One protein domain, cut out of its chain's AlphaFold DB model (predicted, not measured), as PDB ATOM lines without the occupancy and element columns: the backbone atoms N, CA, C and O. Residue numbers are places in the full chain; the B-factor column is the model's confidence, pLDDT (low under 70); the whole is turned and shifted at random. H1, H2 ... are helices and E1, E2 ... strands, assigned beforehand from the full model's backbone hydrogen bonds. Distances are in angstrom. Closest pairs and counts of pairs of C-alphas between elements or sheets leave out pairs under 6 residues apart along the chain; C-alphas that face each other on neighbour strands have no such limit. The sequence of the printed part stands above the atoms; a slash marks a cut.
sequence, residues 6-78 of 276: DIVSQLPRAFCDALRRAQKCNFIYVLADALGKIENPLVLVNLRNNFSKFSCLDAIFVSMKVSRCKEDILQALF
ATOM      1  N   ASP A   6     -43.660 -61.665  17.658       82.44
ATOM      2  CA  ASP A   6     -44.975 -61.084  17.367       82.44
ATOM      3  C   ASP A   6     -44.955 -59.993  16.281       82.44
ATOM      4  O   ASP A   6     -45.953 -59.786  15.591       82.44
ATOM      5  N   ILE A   7     -43.819 -59.310  16.113       79.50
ATOM      6  CA  ILE A   7     -43.605 -58.302  15.063       79.50
ATOM      7  C   ILE A   7     -43.013 -58.965  13.817       79.50
ATOM      8  O   ILE A   7     -43.443 -58.701  12.698       79.50
ATOM      9  N   VAL A   8     -42.030 -59.852  14.003       79.25
ATOM     10  CA  VAL A   8     -41.335 -60.533  12.899       79.25
ATOM     11  C   VAL A   8     -42.274 -61.438  12.099       79.25
ATOM     12  O   VAL A   8     -42.096 -61.566  10.892       79.25
ATOM     13  N   SER A   9     -43.285 -62.034  12.733       81.31
ATOM     14  CA  SER A   9     -44.291 -62.853  12.045       81.31
ATOM     15  C   SER A   9     -45.181 -62.063  11.078       81.31
ATOM     16  O   SER A   9     -45.784 -62.668  10.196       81.31
ATOM     17  N   GLN A  10     -45.252 -60.736  11.220       86.56
ATOM     18  CA  GLN A  10     -46.062 -59.856  10.371       86.56
ATOM     19  C   GLN A  10     -45.260 -59.202   9.241       86.56
ATOM     20  O   GLN A  10     -45.836 -58.557   8.368       86.56
ATOM     21  N   LEU A  11     -43.934 -59.342   9.253       85.88
ATOM     22  CA  LEU A  11     -43.059 -58.728   8.263       85.88
ATOM     23  C   LEU A  11     -42.741 -59.706   7.122       85.88
ATOM     24  O   LEU A  11     -42.633 -60.915   7.351       85.88
ATOM     25  N   PRO A  12     -42.535 -59.208   5.889       89.12
ATOM     26  CA  PRO A  12     -42.126 -60.046   4.772       89.12
ATOM     27  C   PRO A  12     -40.842 -60.819   5.085       89.12
ATOM     28  O   PRO A  12     -39.853 -60.262   5.566       89.12
ATOM     29  N   ARG A  13     -40.835 -62.115   4.763       85.25
ATOM     30  CA  ARG A  13     -39.709 -63.014   5.069       85.25
ATOM     31  C   ARG A  13     -38.388 -62.508   4.480       85.25
ATOM     32  O   ARG A  13     -37.384 -62.469   5.182       85.25
ATOM     33  N   ALA A  14     -38.424 -62.031   3.233       86.44
ATOM     34  CA  ALA A  14     -37.265 -61.474   2.537       86.44
ATOM     35  C   ALA A  14     -36.671 -60.244   3.252       86.44
ATOM     36  O   ALA A  14     -35.451 -60.136   3.368       86.44
ATOM     37  N   PHE A  15     -37.527 -59.375   3.803       87.94
ATOM     38  CA  PHE A  15     -37.123 -58.210   4.592       87.94
ATOM     39  C   PHE A  15     -36.415 -58.633   5.887       87.94
ATOM     40  O   PHE A  15     -35.311 -58.179   6.188       87.94
ATOM     41  N   CYS A  16     -37.006 -59.558   6.651       85.25
ATOM     42  CA  CYS A  16     -36.400 -60.043   7.893       85.25
ATOM     43  C   CYS A  16     -35.084 -60.794   7.665       85.25
ATOM     44  O   CYS A  16     -34.151 -60.646   8.457       85.25
ATOM     45  N   ASP A  17     -34.994 -61.583   6.597       85.62
ATOM     46  CA  ASP A  17     -33.784 -62.329   6.265       85.62
ATOM     47  C   ASP A  17     -32.646 -61.403   5.805       85.62
ATOM     48  O   ASP A  17     -31.482 -61.702   6.071       85.62
ATOM     49  N   ALA A  18     -32.951 -60.275   5.153       83.50
ATOM     50  CA  ALA A  18     -31.967 -59.237   4.836       83.50
ATOM     51  C   ALA A  18     -31.435 -58.566   6.116       83.50
ATOM     52  O   ALA A  18     -30.223 -58.524   6.340       83.50
ATOM     53  N   LEU A  19     -32.329 -58.169   7.033       82.69
ATOM     54  CA  LEU A  19     -31.931 -57.569   8.313       82.69
ATOM     55  C   LEU A  19     -31.096 -58.517   9.195       82.69
ATOM     56  O   LEU A  19     -30.222 -58.062   9.930       82.69
ATOM     57  N   ARG A  20     -31.355 -59.832   9.152       78.00
ATOM     58  CA  ARG A  20     -30.609 -60.841   9.933       78.00
ATOM     59  C   ARG A  20     -29.224 -61.153   9.370       78.00
ATOM     60  O   ARG A  20     -28.342 -61.529  10.137       78.00
ATOM     61  N   ARG A  21     -29.030 -61.026   8.053       72.88
ATOM     62  CA  ARG A  21     -27.749 -61.308   7.381       72.88
ATOM     63  C   ARG A  21     -26.685 -60.245   7.646       72.88
ATOM     64  O   ARG A  21     -25.494 -60.521   7.524       72.88
ATOM     65  N   ALA A  22     -27.090 -59.051   8.058       65.75
ATOM     66  CA  ALA A  22     -26.175 -57.959   8.320       65.75
ATOM     67  C   ALA A  22     -25.637 -57.983   9.757       65.75
ATOM     68  O   ALA A  22     -26.211 -57.395  10.669       65.75
ATOM     69  N   GLN A  23     -24.493 -58.635   9.960       56.31
ATOM     70  CA  GLN A  23     -23.828 -58.649  11.270       56.31
ATOM     71  C   GLN A  23     -22.758 -57.556  11.451       56.31
ATOM     72  O   GLN A  23     -22.282 -57.383  12.571       56.31
ATOM     73  N   LYS A  24     -22.364 -56.812  10.400       57.66
ATOM     74  CA  LYS A  24     -21.251 -55.830  10.464       57.66
ATOM     75  C   LYS A  24     -21.382 -54.583   9.565       57.66
ATOM     76  O   LYS A  24     -20.402 -53.870   9.375       57.66
ATOM     77  N   CYS A  25     -22.559 -54.300   9.012       61.53
ATOM     78  CA  CYS A  25     -22.753 -53.178   8.082       61.53
ATOM     79  C   CYS A  25     -23.493 -52.009   8.748       61.53
ATOM     80  O   CYS A  25     -24.257 -52.207   9.693       61.53
ATOM     81  N   ASN A  26     -23.277 -50.787   8.251       71.75
ATOM     82  CA  ASN A  26     -24.020 -49.610   8.703       71.75
ATOM     83  C   ASN A  26     -25.528 -49.842   8.487       71.75
ATOM     84  O   ASN A  26     -25.945 -50.227   7.394       71.75
ATOM     85  N   PHE A  27     -26.323 -49.614   9.536       78.44
ATOM     86  CA  PHE A  27     -27.754 -49.919   9.589       78.44
ATOM     87  C   PHE A  27     -28.543 -49.344   8.405       78.44
ATOM     88  O   PHE A  27     -29.494 -49.972   7.958       78.44
ATOM     89  N   ILE A  28     -28.133 -48.195   7.865       78.12
ATOM     90  CA  ILE A  28     -28.818 -47.559   6.730       78.12
ATOM     91  C   ILE A  28     -28.702 -48.393   5.448       78.12
ATOM     92  O   ILE A  28     -29.704 -48.573   4.767       78.12
ATOM     93  N   TYR A  29     -27.532 -48.968   5.150       79.31
ATOM     94  CA  TYR A  29     -27.364 -49.839   3.978       79.31
ATOM     95  C   TYR A  29     -28.155 -51.138   4.123       79.31
ATOM     96  O   TYR A  29     -28.769 -51.616   3.179       79.31
ATOM     97  N   VAL A  30     -28.180 -51.676   5.343       83.19
ATOM     98  CA  VAL A  30     -28.955 -52.873   5.686       83.19
ATOM     99  C   VAL A  30     -30.451 -52.614   5.541       83.19
ATOM    100  O   VAL A  30     -31.191 -53.467   5.058       83.19
ATOM    101  N   LEU A  31     -30.896 -51.432   5.968       84.12
ATOM    102  CA  LEU A  31     -32.280 -51.015   5.852       84.12
ATOM    103  C   LEU A  31     -32.669 -50.807   4.387       84.12
ATOM    104  O   LEU A  31     -33.738 -51.266   4.008       84.12
ATOM    105  N   ALA A  32     -31.815 -50.173   3.583       83.25
ATOM    106  CA  ALA A  32     -32.057 -49.949   2.161       83.25
ATOM    107  C   ALA A  32     -32.135 -51.259   1.367       83.25
ATOM    108  O   ALA A  32     -33.103 -51.454   0.641       83.25
ATOM    109  N   ASP A  33     -31.206 -52.199   1.584       82.31
ATOM    110  CA  ASP A  33     -31.270 -53.526   0.950       82.31
ATOM    111  C   ASP A  33     -32.543 -54.277   1.367       82.31
ATOM    112  O   ASP A  33     -33.268 -54.802   0.522       82.31
ATOM    113  N   ALA A  34     -32.878 -54.282   2.663       86.56
ATOM    114  CA  ALA A  34     -34.084 -54.950   3.152       86.56
ATOM    115  C   ALA A  34     -35.364 -54.357   2.540       86.56
ATOM    116  O   ALA A  34     -36.256 -55.102   2.134       86.56
ATOM    117  N   LEU A  35     -35.437 -53.030   2.458       86.88
ATOM    118  CA  LEU A  35     -36.516 -52.272   1.828       86.88
ATOM    119  C   LEU A  35     -36.593 -52.542   0.311       86.88
ATOM    120  O   LEU A  35     -37.671 -52.833  -0.212       86.88
ATOM    121  N   GLY A  36     -35.447 -52.615  -0.368       83.88
ATOM    122  CA  GLY A  36     -35.347 -53.026  -1.769       83.88
ATOM    123  C   GLY A  36     -35.873 -54.443  -2.025       83.88
ATOM    124  O   GLY A  36     -36.551 -54.674  -3.024       83.88
ATOM    125  N   LYS A  37     -35.673 -55.392  -1.093       85.94
ATOM    126  CA  LYS A  37     -36.216 -56.766  -1.204       85.94
ATOM    127  C   LYS A  37     -37.744 -56.849  -1.181       85.94
ATOM    128  O   LYS A  37     -38.282 -57.899  -1.530       85.94
ATOM    129  N   ILE A  38     -38.430 -55.797  -0.746       86.94
ATOM    130  CA  ILE A  38     -39.897 -55.711  -0.764       86.94
ATOM    131  C   ILE A  38     -40.394 -54.664  -1.766       86.94
ATOM    132  O   ILE A  38     -41.530 -54.214  -1.646       86.94
ATOM    133  N   GLU A  39     -39.537 -54.272  -2.716       83.94
ATOM    134  CA  GLU A  39     -39.820 -53.265  -3.749       83.94
ATOM    135  C   GLU A  39     -40.271 -51.914  -3.171       83.94
ATOM    136  O   GLU A  39     -40.992 -51.150  -3.809       83.94
ATOM    137  N   ASN A  40     -39.843 -51.601  -1.947       84.75
ATOM    138  CA  ASN A  40     -40.168 -50.350  -1.281       84.75
ATOM    139  C   ASN A  40     -38.873 -49.561  -1.084       84.75
ATOM    140  O   ASN A  40     -38.160 -49.858  -0.138       84.75
ATOM    141  N   PRO A  41     -38.517 -48.611  -1.958       84.25
ATOM    142  CA  PRO A  41     -37.226 -47.936  -1.883       84.25
ATOM    143  C   PRO A  41     -37.096 -47.097  -0.606       84.25
ATOM    144  O   PRO A  41     -38.046 -46.456  -0.150       84.25
ATOM    145  N   LEU A  42     -35.893 -47.057  -0.029       86.25
ATOM    146  CA  LEU A  42     -35.610 -46.149   1.080       86.25
ATOM    147  C   LEU A  42     -35.542 -44.714   0.550       86.25
ATOM    148  O   LEU A  42     -34.705 -44.418  -0.292       86.25
ATOM    149  N   VAL A  43     -36.362 -43.802   1.071       85.19
ATOM    150  CA  VAL A  43     -36.284 -42.376   0.720       85.19
ATOM    151  C   VAL A  43     -35.562 -41.611   1.825       85.19
ATOM    152  O   VAL A  43     -35.999 -41.589   2.976       85.19
ATOM    153  N   LEU A  44     -34.459 -40.957   1.473       80.50
ATOM    154  CA  LEU A  44     -33.689 -40.082   2.351       80.50
ATOM    155  C   LEU A  44     -33.944 -38.630   1.950       80.50
ATOM    156  O   LEU A  44     -33.698 -38.250   0.810       80.50
ATOM    157  N   VAL A  45     -34.416 -37.803   2.886       78.38
ATOM    158  CA  VAL A  45     -34.717 -36.383   2.633       78.38
ATOM    159  C   VAL A  45     -33.692 -35.493   3.332       78.38
ATOM    160  O   VAL A  45     -33.503 -35.590   4.545       78.38
ATOM    161  N   ASN A  46     -33.043 -34.595   2.592       74.25
ATOM    162  CA  ASN A  46     -32.130 -33.598   3.147       74.25
ATOM    163  C   ASN A  46     -32.819 -32.249   3.229       74.25
ATOM    164  O   ASN A  46     -33.154 -31.635   2.216       74.25
ATOM    165  N   LEU A  47     -32.961 -31.775   4.463       64.06
ATOM    166  CA  LEU A  47     -33.547 -30.479   4.760       64.06
ATOM    167  C   LEU A  47     -32.501 -29.363   4.914       64.06
ATOM    168  O   LEU A  47     -32.884 -28.198   4.855       64.06
ATOM    169  N   ARG A  48     -31.209 -29.667   5.150       53.22
ATOM    170  CA  ARG A  48     -30.222 -28.622   5.510       53.22
ATOM    171  C   ARG A  48     -28.809 -28.696   4.902       53.22
ATOM    172  O   ARG A  48     -28.325 -27.600   4.648       53.22
ATOM    173  N   ASN A  49     -28.182 -29.867   4.654       54.09
ATOM    174  CA  ASN A  49     -26.983 -30.080   3.780       54.09
ATOM    175  C   ASN A  49     -26.173 -31.395   3.960       54.09
ATOM    176  O   ASN A  49     -25.084 -31.511   3.414       54.09
ATOM    177  N   ASN A  50     -26.628 -32.425   4.674       55.56
ATOM    178  CA  ASN A  50     -25.685 -33.447   5.183       55.56
ATOM    179  C   ASN A  50     -25.638 -34.798   4.436       55.56
ATOM    180  O   ASN A  50     -25.401 -35.827   5.068       55.56
ATOM    181  N   PHE A  51     -25.840 -34.839   3.114       57.12
ATOM    182  CA  PHE A  51     -25.770 -36.116   2.378       57.12
ATOM    183  C   PHE A  51     -24.357 -36.622   2.074       57.12
ATOM    184  O   PHE A  51     -24.224 -37.786   1.712       57.12
ATOM    185  N   SER A  52     -23.303 -35.832   2.303       54.84
ATOM    186  CA  SER A  52     -21.908 -36.205   1.989       54.84
ATOM    187  C   SER A  52     -21.389 -37.479   2.682       54.84
ATOM    188  O   SER A  52     -20.266 -37.902   2.430       54.84
ATOM    189  N   LYS A  53     -22.189 -38.105   3.554       56.69
ATOM    190  CA  LYS A  53     -21.849 -39.316   4.314       56.69
ATOM    191  C   LYS A  53     -22.609 -40.575   3.877       56.69
ATOM    192  O   LYS A  53     -22.333 -41.642   4.425       56.69
ATOM    193  N   PHE A  54     -23.564 -40.478   2.949       60.34
ATOM    194  CA  PHE A  54     -24.424 -41.602   2.564       60.34
ATOM    195  C   PHE A  54     -24.335 -41.869   1.061       60.34
ATOM    196  O   PHE A  54     -24.863 -41.107   0.262       60.34
ATOM    197  N   SER A  55     -23.697 -42.977   0.684       58.41
ATOM    198  CA  SER A  55     -23.610 -43.462  -0.697       58.41
ATOM    199  C   SER A  55     -24.370 -44.785  -0.797       58.41
ATOM    200  O   SER A  55     -23.774 -45.860  -0.730       58.41
ATOM    201  N   CYS A  56     -25.704 -44.725  -0.825       63.75
ATOM    202  CA  CYS A  56     -26.558 -45.915  -0.854       63.75
ATOM    203  C   CYS A  56     -27.222 -46.050  -2.224       63.75
ATOM    204  O   CYS A  56     -28.077 -45.240  -2.556       63.75
ATOM    205  N   LEU A  57     -26.835 -47.072  -2.994       65.44
ATOM    206  CA  LEU A  57     -27.380 -47.328  -4.335       65.44
ATOM    207  C   LEU A  57     -28.886 -47.649  -4.314       65.44
ATOM    208  O   LEU A  57     -29.595 -47.321  -5.257       65.44
ATOM    209  N   ASP A  58     -29.378 -48.226  -3.216       68.62
ATOM    210  CA  ASP A  58     -30.773 -48.662  -3.065       68.62
ATOM    211  C   ASP A  58     -31.683 -47.607  -2.398       68.62
ATOM    212  O   ASP A  58     -32.796 -47.918  -1.963       68.62
ATOM    213  N   ALA A  59     -31.213 -46.360  -2.265       78.94
ATOM    214  CA  ALA A  59     -31.969 -45.273  -1.648       78.94
ATOM    215  C   ALA A  59     -32.197 -44.099  -2.611       78.94
ATOM    216  O   ALA A  59     -31.293 -43.662  -3.318       78.94
ATOM    217  N   ILE A  60     -33.406 -43.540  -2.582       81.19
ATOM    218  CA  ILE A  60     -33.773 -42.323  -3.306       81.19
ATOM    219  C   ILE A  60     -33.436 -41.123  -2.426       81.19
ATOM    220  O   ILE A  60     -33.941 -40.991  -1.308       81.19
ATOM    221  N   PHE A  61     -32.606 -40.221  -2.939       77.06
ATOM    222  CA  PHE A  61     -32.219 -39.004  -2.238       77.06
ATOM    223  C   PHE A  61     -33.052 -37.819  -2.720       77.06
ATOM    224  O   PHE A  61     -33.008 -37.442  -3.886       77.06
ATOM    225  N   VAL A  62     -33.777 -37.186  -1.800       77.81
ATOM    226  CA  VAL A  62     -34.562 -35.978  -2.066       77.81
ATOM    227  C   VAL A  62     -33.928 -34.816  -1.317       77.81
ATOM    228  O   VAL A  62     -33.940 -34.757  -0.088       77.81
ATOM    229  N   SER A  63     -33.349 -33.866  -2.044       71.88
ATOM    230  CA  SER A  63     -32.820 -32.636  -1.451       71.88
ATOM    231  C   SER A  63     -33.842 -31.518  -1.577       71.88
ATOM    232  O   SER A  63     -34.142 -31.089  -2.689       71.88
ATOM    233  N   MET A  64     -34.326 -30.985  -0.451       67.94
ATOM    234  CA  MET A  64     -35.245 -29.836  -0.457       67.94
ATOM    235  C   MET A  64     -34.588 -28.526  -0.926       67.94
ATOM    236  O   MET A  64     -35.288 -27.548  -1.149       67.94
ATOM    237  N   LYS A  65     -33.254 -28.479  -1.070       63.75
ATOM    238  CA  LYS A  65     -32.570 -27.344  -1.713       63.75
ATOM    239  C   LYS A  65     -32.549 -27.451  -3.242       63.75
ATOM    240  O   LYS A  65     -32.495 -26.423  -3.906       63.75
ATOM    241  N   VAL A  66     -32.541 -28.675  -3.781       61.38
ATOM    242  CA  VAL A  66     -32.430 -28.946  -5.228       61.38
ATOM    243  C   VAL A  66     -33.812 -29.068  -5.863       61.38
ATOM    244  O   VAL A  66     -34.057 -28.480  -6.909       61.38
ATOM    245  N   SER A  67     -34.728 -29.775  -5.198       63.94
ATOM    246  CA  SER A  67     -36.135 -29.842  -5.594       63.94
ATOM    247  C   SER A  67     -36.841 -28.550  -5.179       63.94
ATOM    248  O   SER A  67     -37.073 -28.309  -3.992       63.94
ATOM    249  N   ARG A  68     -37.114 -27.672  -6.153       61.78
ATOM    250  CA  ARG A  68     -37.681 -26.333  -5.909       61.78
ATOM    251  C   ARG A  68     -39.206 -26.352  -5.884       61.78
ATOM    252  O   ARG A  68     -39.817 -25.415  -5.369       61.78
ATOM    253  N   CYS A  69     -39.820 -27.419  -6.389       67.12
ATOM    254  CA  CYS A  69     -41.263 -27.606  -6.361       67.12
ATOM    255  C   CYS A  69     -41.666 -29.056  -6.064       67.12
ATOM    256  O   CYS A  69     -40.857 -29.984  -6.007       67.12
ATOM    257  N   LYS A  70     -42.966 -29.235  -5.829       78.12
ATOM    258  CA  LYS A  70     -43.584 -30.535  -5.554       78.12
ATOM    259  C   LYS A  70     -43.384 -31.500  -6.724       78.12
ATOM    260  O   LYS A  70     -43.248 -32.698  -6.502       78.12
ATOM    261  N   GLU A  71     -43.381 -30.983  -7.945       78.00
ATOM    262  CA  GLU A  71     -43.275 -31.744  -9.183       78.00
ATOM    263  C   GLU A  71     -41.897 -32.404  -9.309       78.00
ATOM    264  O   GLU A  71     -41.845 -33.599  -9.580       78.00
ATOM    265  N   ASP A  72     -40.812 -31.698  -8.972       76.25
ATOM    266  CA  ASP A  72     -39.452 -32.262  -8.930       76.25
ATOM    267  C   ASP A  72     -39.364 -33.444  -7.951       76.25
ATOM    268  O   ASP A  72     -38.775 -34.487  -8.241       76.25
ATOM    269  N   ILE A  73     -39.983 -33.292  -6.774       79.44
ATOM    270  CA  ILE A  73     -40.028 -34.344  -5.751       79.44
ATOM    271  C   ILE A  73     -40.825 -35.539  -6.271       79.44
ATOM    272  O   ILE A  73     -40.404 -36.682  -6.109       79.44
ATOM    273  N   LEU A  74     -41.976 -35.293  -6.899       80.56
ATOM    274  CA  LEU A  74     -42.805 -36.358  -7.453       80.56
ATOM    275  C   LEU A  74     -42.109 -37.084  -8.601       80.56
ATOM    276  O   LEU A  74     -42.214 -38.302  -8.666       80.56
ATOM    277  N   GLN A  75     -41.360 -36.380  -9.448       79.62
ATOM    278  CA  GLN A  75     -40.584 -36.991 -10.522       79.62
ATOM    279  C   GLN A  75     -39.439 -37.854  -9.976       79.62
ATOM    280  O   GLN A  75     -39.196 -38.943 -10.490       79.62
ATOM    281  N   ALA A  76     -38.776 -37.414  -8.901       75.94
ATOM    282  CA  ALA A  76     -37.745 -38.203  -8.230       75.94
ATOM    283  C   ALA A  76     -38.312 -39.455  -7.531       75.94
ATOM    284  O   ALA A  76     -37.673 -40.504  -7.520       75.94
ATOM    285  N   LEU A  77     -39.511 -39.356  -6.943       81.31
ATOM    286  CA  LEU A  77     -40.168 -40.469  -6.247       81.31
ATOM    287  C   LEU A  77     -40.884 -41.438  -7.198       81.31
ATOM    288  O   LEU A  77     -40.986 -42.627  -6.901       81.31
ATOM    289  N   PHE A  78     -41.381 -40.935  -8.329       82.50
ATOM    290  CA  PHE A  78     -42.155 -41.683  -9.315       82.50
ATOM    291  C   PHE A  78     -41.668 -41.352 -10.733       82.50
ATOM    292  O   PHE A  78     -42.345 -40.621 -11.461       82.50
TER     293      PHE A  78
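What this domain is: This is residues 6 to 78 of the 276 residues of an uncharacterized protein of Nyssa sinensis (UniProt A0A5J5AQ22). The parts are strung out along one long axis: a hairpin of two helices, H1 and H2, at one end, then a narrow parallel ribbon of two strands, E1 and E2, whose starting ends meet H2, and a short helix, H3, alongside E2 at the other end. The long loop of residues 47 to 58 swings out on one side of the ribbon, and H3 lies on its other side. The printed part has 73 residues, with three named helices and two named strands in the order H1 H2 E1 E2 H3; the class is mixed, helices and strands. The whole is loose, with a radius of gyration of the C-alphas of 14.4 A, and elongated, spanning 41 by 24 by 20 A.

How they stand to each other: H1, residues 13 to 21, and H2, residues 27 to 36, form a helical hairpin. They touch, the closest C-alphas being those of Phe 15 and Ala 34, 4.7 A apart. They run opposite ways at a shallow tilt of 25 degrees. E1, residues 42 to 46, follows, and its closest C-alphas to H2 are Leu 42 and Ala 32, 5.3 A apart. E2, residues 59 to 63, is the parallel neighbour of E1, with 21 degrees between their directions. C-alphas 42 and 59 face each other at 4.6 A. N 44 and O 60 are within hydrogen-bond range at 2.8 A, and so are N 62 and O 44 at 2.8 A. The closest C-alphas of H2 and E2 are those of Ala 32 and Ala 59, 6.0 A apart. H3, residues 70 to 77, comes closest to E2 with the C-alphas of Ile 73 and Val 62, 6.8 A apart. H3 is only just apart from E1, at 8.2 A. H1 is apart from both strands and from H3, and H2 is apart from H3. In H1, H2 and H3 every O i to N i+4 pair is within hydrogen-bond range.

Where its parts are: H1 begins at C-alpha 13, at (-39.709, -63.014, 5.069), and is 12.3 A long from first to last C-alpha. H2, from Phe 27 to Gly 36, is 14.0 A long. E1, from Leu 42 at (-35.610, -46.149, 1.080) to Asn 46, is 13.2 A long, and E2, from Ala 59 to Ser 63, 12.7 A. H3, from Lys 70 to Leu 77, is 10.5 A long and ends at C-alpha 77, at (-40.168, -40.469, -6.247).

The domain as a whole: The two C-alphas farthest apart are those of Asp 6 and Arg 68, at 42.5 A. The printed part has no cut. The links from H1 to H2 and from H2 to E1 are tight, that from E2 to H3 is short, and that from E1 to E2, of 12 residues, is long. The mean pLDDT of the printed part is 75.3, and residues 22 to 25, 47 to 58 and 64 to 69 are under 70.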